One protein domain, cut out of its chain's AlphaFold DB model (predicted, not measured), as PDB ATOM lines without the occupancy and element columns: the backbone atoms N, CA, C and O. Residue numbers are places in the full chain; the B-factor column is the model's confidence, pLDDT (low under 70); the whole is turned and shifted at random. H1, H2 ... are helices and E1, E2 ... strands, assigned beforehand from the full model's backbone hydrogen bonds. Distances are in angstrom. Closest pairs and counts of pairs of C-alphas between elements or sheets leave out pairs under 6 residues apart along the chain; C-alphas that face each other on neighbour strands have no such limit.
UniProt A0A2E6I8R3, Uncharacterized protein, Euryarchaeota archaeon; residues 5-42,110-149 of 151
ATOM      1  N   ALA A   5     110.463 167.287  55.475       75.25
ATOM      2  CA  ALA A   5     111.089 166.307  54.589       75.25
ATOM      3  C   ALA A   5     112.425 165.776  55.137       75.25
ATOM      4  O   ALA A   5     112.724 164.597  54.951       75.25
ATOM      5  N   SER A   6     113.211 166.614  55.825       79.94
ATOM      6  CA  SER A   6     114.470 166.185  56.447       79.94
ATOM      7  C   SER A   6     114.215 165.378  57.717       79.94
ATOM      8  O   SER A   6     114.843 164.344  57.904       79.94
ATOM      9  N   GLU A   7     113.224 165.767  58.523       76.44
ATOM     10  CA  GLU A   7     112.841 165.029  59.734       76.44
ATOM     11  C   GLU A   7     112.316 163.622  59.405       76.44
ATOM     12  O   GLU A   7     112.689 162.644  60.050       76.44
ATOM     13  N   VAL A   8     111.513 163.472  58.343       81.56
ATOM     14  CA  VAL A   8     111.034 162.152  57.888       81.56
ATOM     15  C   VAL A   8     112.173 161.295  57.324       81.56
ATOM     16  O   VAL A   8     112.150 160.070  57.468       81.56
ATOM     17  N   ALA A   9     113.175 161.908  56.689       85.00
ATOM     18  CA  ALA A   9     114.349 161.193  56.191       85.00
ATOM     19  C   ALA A   9     115.238 160.691  57.340       85.00
ATOM     20  O   ALA A   9     115.672 159.539  57.318       85.00
ATOM     21  N   GLU A  10     115.442 161.512  58.370       84.81
ATOM     22  CA  GLU A  10     116.186 161.143  59.579       84.81
ATOM     23  C   GLU A  10     115.472 160.042  60.373       84.81
ATOM     24  O   GLU A  10     116.107 159.070  60.790       84.81
ATOM     25  N   LEU A  11     114.142 160.123  60.502       80.31
ATOM     26  CA  LEU A  11     113.345 159.097  61.178       80.31
ATOM     27  C   LEU A  11     113.410 157.751  60.439       80.31
ATOM     28  O   LEU A  11     113.578 156.699  61.055       80.31
ATOM     29  N   LYS A  12     113.340 157.775  59.100       81.50
ATOM     30  CA  LYS A  12     113.508 156.572  58.270       81.50
ATOM     31  C   LYS A  12     114.915 155.992  58.384       81.50
ATOM     32  O   LYS A  12     115.049 154.775  58.454       81.50
ATOM     33  N   ALA A  13     115.947 156.833  58.449       81.75
ATOM     34  CA  ALA A  13     117.321 156.378  58.643       81.75
ATOM     35  C   ALA A  13     117.514 155.700  60.012       81.75
ATOM     36  O   ALA A  13     118.143 154.642  60.084       81.75
ATOM     37  N   GLN A  14     116.915 156.239  61.080       75.31
ATOM     38  CA  GLN A  14     116.922 155.598  62.402       75.31
ATOM     39  C   GLN A  14     116.159 154.269  62.417       75.31
ATOM     40  O   GLN A  14     116.662 153.284  62.960       75.31
ATOM     41  N   MET A  15     114.985 154.194  61.781       74.12
ATOM     42  CA  MET A  15     114.239 152.935  61.666       74.12
ATOM     43  C   MET A  15     115.010 151.883  60.862       74.12
ATOM     44  O   MET A  15     115.018 150.715  61.240       74.12
ATOM     45  N   GLN A  16     115.704 152.280  59.793       75.19
ATOM     46  CA  GLN A  16     116.517 151.370  58.984       75.19
ATOM     47  C   GLN A  16     117.722 150.821  59.766       75.19
ATOM     48  O   GLN A  16     118.054 149.645  59.632       75.19
ATOM     49  N   LEU A  17     118.356 151.643  60.609       73.94
ATOM     50  CA  LEU A  17     119.429 151.210  61.511       73.94
ATOM     51  C   LEU A  17     118.927 150.213  62.563       73.94
ATOM     52  O   LEU A  17     119.603 149.224  62.828       73.94
ATOM     53  N   LEU A  18     117.726 150.430  63.107       65.31
ATOM     54  CA  LEU A  18     117.085 149.489  64.032       65.31
ATOM     55  C   LEU A  18     116.714 148.167  63.342       65.31
ATOM     56  O   LEU A  18     116.949 147.101  63.900       65.31
ATOM     57  N   ILE A  19     116.212 148.206  62.105       68.75
ATOM     58  CA  ILE A  19     115.889 146.999  61.325       68.75
ATOM     59  C   ILE A  19     117.159 146.208  60.964       68.75
ATOM     60  O   ILE A  19     117.168 144.981  61.048       68.75
ATOM     61  N   ASN A  20     118.255 146.896  60.635       62.16
ATOM     62  CA  ASN A  20     119.548 146.270  60.336       62.16
ATOM     63  C   ASN A  20     120.314 145.814  61.589       62.16
ATOM     64  O   ASN A  20     121.308 145.104  61.466       62.16
ATOM     65  N   SER A  21     119.859 146.202  62.785       58.47
ATOM     66  CA  SER A  21     120.356 145.666  64.057       58.47
ATOM     67  C   SER A  21     119.769 144.296  64.406       58.47
ATOM     68  O   SER A  21     120.067 143.769  65.474       58.47
ATOM     69  N   GLY A  22     118.975 143.701  63.500       55.41
ATOM     70  CA  GLY A  22     118.626 142.286  63.539       55.41
ATOM     71  C   GLY A  22     119.897 141.457  63.686       55.41
ATOM     72  O   GLY A  22     120.700 141.375  62.757       55.41
ATOM     73  N   GLU A  23     120.101 140.938  64.896       57.09
ATOM     74  CA  GLU A  23     121.332 140.293  65.335       57.09
ATOM     75  C   GLU A  23     121.765 139.242  64.309       57.09
ATOM     76  O   GLU A  23     121.024 138.306  63.997       57.09
ATOM     77  N   ALA A  24     122.971 139.412  63.756       55.62
ATOM     78  CA  ALA A  24     123.603 138.386  62.941       55.62
ATOM     79  C   ALA A  24     123.585 137.052  63.710       55.62
ATOM     80  O   ALA A  24     123.715 137.075  64.940       55.62
ATOM     81  N   PRO A  25     123.449 135.896  63.031       55.03
ATOM     82  CA  PRO A  25     123.512 134.607  63.701       55.03
ATOM     83  C   PRO A  25     124.839 134.530  64.454       55.03
ATOM     84  O   PRO A  25     125.914 134.503  63.854       55.03
ATOM     85  N   VAL A  26     124.763 134.584  65.783       60.50
ATOM     86  CA  VAL A  26     125.943 134.524  66.633       60.50
ATOM     87  C   VAL A  26     126.514 133.126  66.450       60.50
ATOM     88  O   VAL A  26     125.928 132.151  66.912       60.50
ATOM     89  N   GLU A  27     127.648 133.015  65.761       62.88
ATOM     90  CA  GLU A  27     128.431 131.783  65.742       62.88
ATOM     91  C   GLU A  27     128.948 131.528  67.161       62.88
ATOM     92  O   GLU A  27     129.971 132.061  67.605       62.88
ATOM     93  N   VAL A  28     128.187 130.748  67.926       64.44
ATOM     94  CA  VAL A  28     128.526 130.433  69.310       64.44
ATOM     95  C   VAL A  28     129.613 129.365  69.311       64.44
ATOM     96  O   VAL A  28     129.335 128.179  69.195       64.44
ATOM     97  N   LYS A  29     130.870 129.783  69.488       74.25
ATOM     98  CA  LYS A  29     132.014 128.862  69.637       74.25
ATOM     99  C   LYS A  29     131.953 128.055  70.934       74.25
ATOM    100  O   LYS A  29     132.517 126.963  71.025       74.25
ATOM    101  N   SER A  30     131.345 128.600  71.987       81.38
ATOM    102  CA  SER A  30     131.268 127.946  73.297       81.38
ATOM    103  C   SER A  30     130.053 128.414  74.094       81.38
ATOM    104  O   SER A  30     129.703 129.592  74.073       81.38
ATOM    105  N   VAL A  31     129.433 127.483  74.815       87.00
ATOM    106  CA  VAL A  31     128.317 127.720  75.735       87.00
ATOM    107  C   VAL A  31     128.806 127.492  77.161       87.00
ATOM    108  O   VAL A  31     129.467 126.504  77.462       87.00
ATOM    109  N   TRP A  32     128.473 128.414  78.047       87.62
ATOM    110  CA  TRP A  32     128.792 128.402  79.465       87.62
ATOM    111  C   TRP A  32     127.561 127.966  80.246       87.62
ATOM    112  O   TRP A  32     126.536 128.643  80.224       87.62
ATOM    113  N   ILE A  33     127.655 126.831  80.924       87.38
ATOM    114  CA  ILE A  33     126.549 126.210  81.646       87.38
ATOM    115  C   ILE A  33     126.788 126.372  83.144       87.38
ATOM    116  O   ILE A  33     127.834 125.963  83.651       87.38
ATOM    117  N   VAL A  34     125.812 126.943  83.843       86.88
ATOM    118  CA  VAL A  34     125.774 127.024  85.306       86.88
ATOM    119  C   VAL A  34     124.953 125.848  85.813       86.88
ATOM    120  O   VAL A  34     123.796 125.694  85.422       86.88
ATOM    121  N   HIS A  35     125.534 125.001  86.661       85.00
ATOM    122  CA  HIS A  35     124.852 123.821  87.192       85.00
ATOM    123  C   HIS A  35     125.202 123.520  88.646       85.00
ATOM    124  O   HIS A  35     126.278 123.855  89.126       85.00
ATOM    125  N   ASN A  36     124.298 122.833  89.333       81.44
ATOM    126  CA  ASN A  36     124.527 122.247  90.641       81.44
ATOM    127  C   ASN A  36     125.162 120.843  90.477       81.44
ATOM    128  O   ASN A  36     124.512 119.930  89.948       81.44
ATOM    129  N   PRO A  37     126.398 120.617  90.961       71.06
ATOM    130  CA  PRO A  37     127.102 119.348  90.837       71.06
ATOM    131  C   PRO A  37     126.464 118.222  91.656       71.06
ATOM    132  O   PRO A  37     126.686 117.052  91.339       71.06
ATOM    133  N   ARG A  38     125.660 118.547  92.677       69.62
ATOM    134  CA  ARG A  38     124.933 117.568  93.497       69.62
ATOM    135  C   ARG A  38     123.691 117.024  92.787       69.62
ATOM    136  O   ARG A  38     123.290 115.903  93.072       69.62
ATOM    137  N   LYS A  39     123.135 117.768  91.823       64.75
ATOM    138  CA  LYS A  39     121.943 117.405  91.028       64.75
ATOM    139  C   LYS A  39     122.316 116.897  89.627       64.75
ATOM    140  O   LYS A  39     121.653 117.176  88.635       64.75
ATOM    141  N   ARG A  40     123.441 116.195  89.470       60.41
ATOM    142  CA  ARG A  40     123.827 115.667  88.150       60.41
ATOM    143  C   ARG A  40     122.995 114.431  87.810       60.41
ATOM    144  O   ARG A  40     123.127 113.393  88.457       60.41
ATOM    145  N   GLY A  41     122.211 114.522  86.735       55.09
ATOM    146  CA  GLY A  41     121.540 113.374  86.129       55.09
ATOM    147  C   GLY A  41     122.563 112.316  85.715       55.09
ATOM    148  O   GLY A  41     123.283 112.480  84.733       55.09
ATOM    149  N   ARG A  42     122.657 111.226  86.481       52.09
ATOM    150  CA  ARG A  42     123.496 110.072  86.144       52.09
ATOM    151  C   ARG A  42     122.677 109.095  85.313       52.09
ATOM    152  O   ARG A  42     121.729 108.490  85.807       52.09
ATOM    153  N   GLN A 110     116.663 115.992  88.046       54.97
ATOM    154  CA  GLN A 110     116.702 117.290  87.368       54.97
ATOM    155  C   GLN A 110     118.167 117.575  87.064       54.97
ATOM    156  O   GLN A 110     118.943 117.741  87.999       54.97
ATOM    157  N   LEU A 111     118.560 117.573  85.780       58.94
ATOM    158  CA  LEU A 111     119.895 117.999  85.371       58.94
ATOM    159  C   LEU A 111     120.139 119.313  86.097       58.94
ATOM    160  O   LEU A 111     119.403 120.265  85.867       58.94
ATOM    161  N   GLY A 112     121.125 119.353  86.990       65.75
ATOM    162  CA  GLY A 112     121.365 120.494  87.867       65.75
ATOM    163  C   GLY A 112     121.673 121.794  87.130       65.75
ATOM    164  O   GLY A 112     122.020 122.765  87.782       65.75
ATOM    165  N   VAL A 113     121.592 121.816  85.798       74.12
ATOM    166  CA  VAL A 113     121.673 122.990  84.941       74.12
ATOM    167  C   VAL A 113     120.615 124.000  85.364       74.12
ATOM    168  O   VAL A 113     119.418 123.791  85.194       74.12
ATOM    169  N   VAL A 114     121.094 125.110  85.906       79.69
ATOM    170  CA  VAL A 114     120.280 126.246  86.327       79.69
ATOM    171  C   VAL A 114     120.092 127.207  85.159       79.69
ATOM    172  O   VAL A 114     119.003 127.736  84.962       79.69
ATOM    173  N   SER A 115     121.146 127.429  84.367       83.44
ATOM    174  CA  SER A 115     121.104 128.325  83.210       83.44
ATOM    175  C   SER A 115     122.263 128.070  82.239       83.44
ATOM    176  O   SER A 115     123.278 127.469  82.605       83.44
ATOM    177  N   ALA A 116     122.123 128.536  80.997       87.12
ATOM    178  CA  ALA A 116     123.136 128.445  79.949       87.12
ATOM    179  C   ALA A 116     123.309 129.790  79.233       87.12
ATOM    180  O   ALA A 116     122.340 130.477  78.916       87.12
ATOM    181  N   PHE A 117     124.558 130.151  78.945       88.56
ATOM    182  CA  PHE A 117     124.932 131.446  78.389       88.56
ATOM    183  C   PHE A 117     125.936 131.292  77.254       88.56
ATOM    184  O   PHE A 117     126.832 130.461  77.300       88.56
ATOM    185  N   THR A 118     125.868 132.160  76.255       87.06
ATOM    186  CA  THR A 118     126.865 132.216  75.171       87.06
ATOM    187  C   THR A 118     128.136 132.981  75.561       87.06
ATOM    188  O   THR A 118     129.109 133.001  74.816       87.06
ATOM    189  N   SER A 119     128.152 133.617  76.740       86.31
ATOM    190  CA  SER A 119     129.275 134.410  77.247       86.31
ATOM    191  C   SER A 119     129.587 134.065  78.698       86.31
ATOM    192  O   SER A 119     128.688 134.039  79.541       86.31
ATOM    193  N   LYS A 120     130.881 133.893  78.997       87.50
ATOM    194  CA  LYS A 120     131.386 133.635  80.352       87.50
ATOM    195  C   LYS A 120     130.972 134.724  81.335       87.50
ATOM    196  O   LYS A 120     130.592 134.416  82.456       87.50
ATOM    197  N   LYS A 121     131.044 135.991  80.911       89.81
ATOM    198  CA  LYS A 121     130.746 137.136  81.778       89.81
ATOM    199  C   LYS A 121     129.297 137.089  82.264       89.81
ATOM    200  O   LYS A 121     129.071 137.124  83.461       89.81
ATOM    201  N   LYS A 122     128.348 136.881  81.345       88.69
ATOM    202  CA  LYS A 122     126.920 136.756  81.684       88.69
ATOM    203  C   LYS A 122     126.655 135.598  82.653       88.69
ATOM    204  O   LYS A 122     125.813 135.724  83.530       88.69
ATOM    205  N   ALA A 123     127.382 134.492  82.503       88.38
ATOM    206  CA  ALA A 123     127.253 133.354  83.405       88.38
ATOM    207  C   ALA A 123     127.782 133.647  84.820       88.38
ATOM    208  O   ALA A 123     127.178 133.207  85.792       88.38
ATOM    209  N   LEU A 124     128.886 134.394  84.936       89.62
ATOM    210  CA  LEU A 124     129.429 134.824  86.229       89.62
ATOM    211  C   LEU A 124     128.519 135.848  86.912       89.62
ATOM    212  O   LEU A 124     128.197 135.659  88.080       89.62
ATOM    213  N   ASP A 125     128.046 136.855  86.169       91.88
ATOM    214  CA  ASP A 125     127.106 137.862  86.678       91.88
ATOM    215  C   ASP A 125     125.837 137.179  87.230       91.88
ATOM    216  O   ASP A 125     125.379 137.487  88.328       91.88
ATOM    217  N   PHE A 126     125.320 136.171  86.513       90.69
ATOM    218  CA  PHE A 126     124.195 135.354  86.975       90.69
ATOM    219  C   PHE A 126     124.504 134.582  88.262       90.69
ATOM    220  O   PHE A 126     123.666 134.532  89.158       90.69
ATOM    221  N   MET A 127     125.682 133.956  88.367       87.62
ATOM    222  CA  MET A 127     126.062 133.225  89.578       87.62
ATOM    223  C   MET A 127     126.155 134.158  90.787       87.62
ATOM    224  O   MET A 127     125.652 133.809  91.850       87.62
ATOM    225  N   GLU A 128     126.759 135.338  90.636       89.00
ATOM    226  CA  GLU A 128     126.853 136.332  91.712       89.00
ATOM    227  C   GLU A 128     125.473 136.819  92.167       89.00
ATOM    228  O   GLU A 128     125.199 136.872  93.367       89.00
ATOM    229  N   GLU A 129     124.585 137.129  91.221       89.25
ATOM    230  CA  GLU A 129     123.213 137.532  91.526       89.25
ATOM    231  C   GLU A 129     122.439 136.408  92.222       89.25
ATOM    232  O   GLU A 129     121.780 136.644  93.234       89.25
ATOM    233  N   TYR A 130     122.586 135.171  91.743       85.75
ATOM    234  CA  TYR A 130     121.980 134.000  92.365       85.75
ATOM    235  C   TYR A 130     122.462 133.810  93.809       85.75
ATOM    236  O   TYR A 130     121.646 133.638  94.713       85.75
ATOM    237  N   PHE A 131     123.772 133.905  94.060       85.75
ATOM    238  CA  PHE A 131     124.317 133.829  95.419       85.75
ATOM    239  C   PHE A 131     123.798 134.954  96.316       85.75
ATOM    240  O   PHE A 131     123.504 134.711  97.485       85.75
ATOM    241  N   ARG A 132     123.653 136.170  95.780       86.19
ATOM    242  CA  ARG A 132     123.127 137.315  96.528       86.19
ATOM    243  C   ARG A 132     121.655 137.142  96.901       86.19
ATOM    244  O   ARG A 132     121.267 137.514  98.002       86.19
ATOM    245  N   LEU A 133     120.837 136.600  96.001       85.81
ATOM    246  CA  LEU A 133     119.404 136.389  96.232       85.81
ATOM    247  C   LEU A 133     119.122 135.198  97.157       85.81
ATOM    248  O   LEU A 133     118.128 135.201  97.879       85.81
ATOM    249  N   ASN A 134     119.999 134.194  97.156       82.00
ATOM    250  CA  ASN A 134     119.810 132.945  97.896       82.00
ATOM    251  C   ASN A 134     120.695 132.831  99.148       82.00
ATOM    252  O   ASN A 134     120.769 131.757  99.744       82.00
ATOM    253  N   GLN A 135     121.341 133.924  99.562       74.81
ATOM    254  CA  GLN A 135     122.305 133.946 100.667       74.81
ATOM    255  C   GLN A 135     121.706 133.478 102.005       74.81
ATOM    256  O   GLN A 135     122.398 132.836 102.792       74.81
ATOM    257  N   ASP A 136     120.410 133.725 102.221       78.25
ATOM    258  CA  ASP A 136     119.694 133.360 103.450       78.25
ATOM    259  C   ASP A 136     119.162 131.912 103.462       78.25
ATOM    260  O   ASP A 136     118.677 131.444 104.490       78.25
ATOM    261  N   ASN A 137     119.239 131.189 102.335       69.75
ATOM    262  CA  ASN A 137     118.561 129.898 102.137       69.75
ATOM    263  C   ASN A 137     119.511 128.693 101.990       69.75
ATOM    264  O   ASN A 137     119.075 127.660 101.492       69.75
ATOM    265  N   ASP A 138     120.770 128.805 102.432       63.66
ATOM    266  CA  ASP A 138     121.834 127.805 102.215       63.66
ATOM    267  C   ASP A 138     122.056 127.559 100.705       63.66
ATOM    268  O   ASP A 138     121.463 126.656 100.106       63.66
ATOM    269  N   PRO A 139     122.817 128.439 100.026       64.31
ATOM    270  CA  PRO A 139     122.863 128.452  98.572       64.31
ATOM    271  C   PRO A 139     123.448 127.147  98.024       64.31
ATOM    272  O   PRO A 139     124.556 126.737  98.376       64.31
ATOM    273  N   ASP A 140     122.706 126.526  97.104       68.75
ATOM    274  CA  ASP A 140     123.186 125.411  96.292       68.75
ATOM    275  C   ASP A 140     124.563 125.766  95.688       68.75
ATOM    276  O   ASP A 140     124.729 126.811  95.056       68.75
ATOM    277  N   GLU A 141     125.563 124.898  95.867       78.44
ATOM    278  CA  GLU A 141     126.919 125.110  95.346       78.44
ATOM    279  C   GLU A 141     126.898 125.090  93.807       78.44
ATOM    280  O   GLU A 141     126.866 124.026  93.194       78.44
ATOM    281  N   LEU A 142     126.873 126.254  93.156       85.12
ATOM    282  CA  LEU A 142     126.854 126.346  91.694       85.12
ATOM    283  C   LEU A 142     128.259 126.228  91.093       85.12
ATOM    284  O   LEU A 142     129.213 126.856  91.546       85.12
ATOM    285  N   GLN A 143     128.370 125.465  90.008       84.19
ATOM    286  CA  GLN A 143     129.576 125.316  89.200       84.19
ATOM    287  C   GLN A 143     129.348 125.813  87.775       84.19
ATOM    288  O   GLN A 143     128.270 125.666  87.203       84.19
ATOM    289  N   LEU A 144     130.409 126.357  87.184       88.12
ATOM    290  CA  LEU A 144     130.432 126.813  85.801       88.12
ATOM    291  C   LEU A 144     131.188 125.805  84.931       88.12
ATOM    292  O   LEU A 144     132.275 125.351  85.289       88.12
ATOM    293  N   THR A 145     130.645 125.451  83.770       86.81
ATOM    294  CA  THR A 145     131.295 124.552  82.808       86.81
ATOM    295  C   THR A 145     131.237 125.138  81.405       86.81
ATOM    296  O   THR A 145     130.185 125.580  80.952       86.81
ATOM    297  N   GLU A 146     132.375 125.142  80.719       87.81
ATOM    298  CA  GLU A 146     132.475 125.542  79.317       87.81
ATOM    299  C   GLU A 146     132.260 124.324  78.415       87.81
ATOM    300  O   GLU A 146     132.978 123.329  78.514       87.81
ATOM    301  N   VAL A 147     131.287 124.412  77.515       84.94
ATOM    302  CA  VAL A 147     131.025 123.424  76.469       84.94
ATOM    303  C   VAL A 147     131.390 124.043  75.132       84.94
ATOM    304  O   VAL A 147     130.760 124.998  74.677       84.94
ATOM    305  N   LYS A 148     132.420 123.497  74.486       84.75
ATOM    306  CA  LYS A 148     132.813 123.912  73.139       84.75
ATOM    307  C   LYS A 148     131.821 123.338  72.137       84.75
ATOM    308  O   LYS A 148     131.602 122.128  72.117       84.75
ATOM    309  N   VAL A 149     131.228 124.202  71.321       77.56
ATOM    310  CA  VAL A 149     130.340 123.777  70.239       77.56
ATOM    311  C   VAL A 149     131.236 123.463  69.052       77.56
ATOM    312  O   VAL A 149     131.885 124.355  68.507       77.56
TER     313      VAL A 149
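Overview. This is residues 5 to 42 and 110 to 149 of the 151 residues of an uncharacterized protein of Euryarchaeota archaeon (UniProt A0A2E6I8R3). A small three-stranded sheet with one helix, H2, packed along one face makes a compact body, and a long arm sticks out from it: residues 5 to 25, of which 5 to 20 belong to the helix H1. The other face of the sheet has no named helix on it, and residues 132 to 138, at the far end of H2 and beyond, also stand free. The printed part has 78 residues, with two named helices and three named strands in the order H1, E1, E2, H2, E3; the sheet runs E2, E1, E3, antiparallel throughout, and the class is mixed, helices and strands. The whole is extended, with a radius of gyration of the C-alphas of 19.8 A, and the C-alphas span 63 by 33 by 20 A.

Arrangement. In the sheet, E1, residues 30 to 35, is the inner strand, and E2, residues 113 to 117, and E3, residues 143 to 148, are the edge strands. E1 and E3 are antiparallel at 156 degrees, with N 31 and O 147 within hydrogen-bond range at 2.8 A. E2 and E1 are antiparallel at 154 degrees, with N 32 and O 117 within range at 2.7 A. H2, residues 120 to 133, is on the sheet at a height of 9.6 A, two layers with the helix on one face. It lies over E2 and E1 and runs along the strands, at 11 degrees to E1 on the local plane. The closest C-alphas of H2 and E1 are those of Lys 120 and Trp 32, 5.9 A apart; those of H2 and E2 are Ala 123 and Phe 117, 5.8 A apart. E2, H2 and E3 form a split strand-helix-strand unit, two strands running the same way with E1 between them, and its crossover is right-handed. H1, residues 5 to 20, is not on the sheet and is apart from E2, H2 and E3. In H1 and H2 every O i to N i+4 pair is within hydrogen-bond range.

Along the chain. E1 measures 15.9 A from first to last C-alpha, E2 11.2 A and E3 16.4 A; C-alpha 148, where E3 ends, is at (132.813, 123.912, 73.139). H2 measures 20.1 A and begins at C-alpha 120, (131.386, 133.635, 80.352). H1 measures 22.5 A and begins at C-alpha 5, (111.089, 166.307, 54.589).

Size, cuts and confidence. The two C-alphas farthest apart are those of Ala 5 and Arg 42, 65.7 A. Without the stretches that stand free, the body has 50 residues and spans 32 by 27 by 12 A. Residues 43 to 109 are not printed, and C-alphas 42 and 110 are 10.0 A apart across this cut, on the link from E1 to E2. Of the links that are printed whole, E2 to H2 is tight, H1 to E1 and H2 to E3 are short, and none is long. The mean pLDDT of the printed part is 76.9, and it is under 70 in residues 18 to 28, 38 to 42, 110 to 112 and 137 to 140.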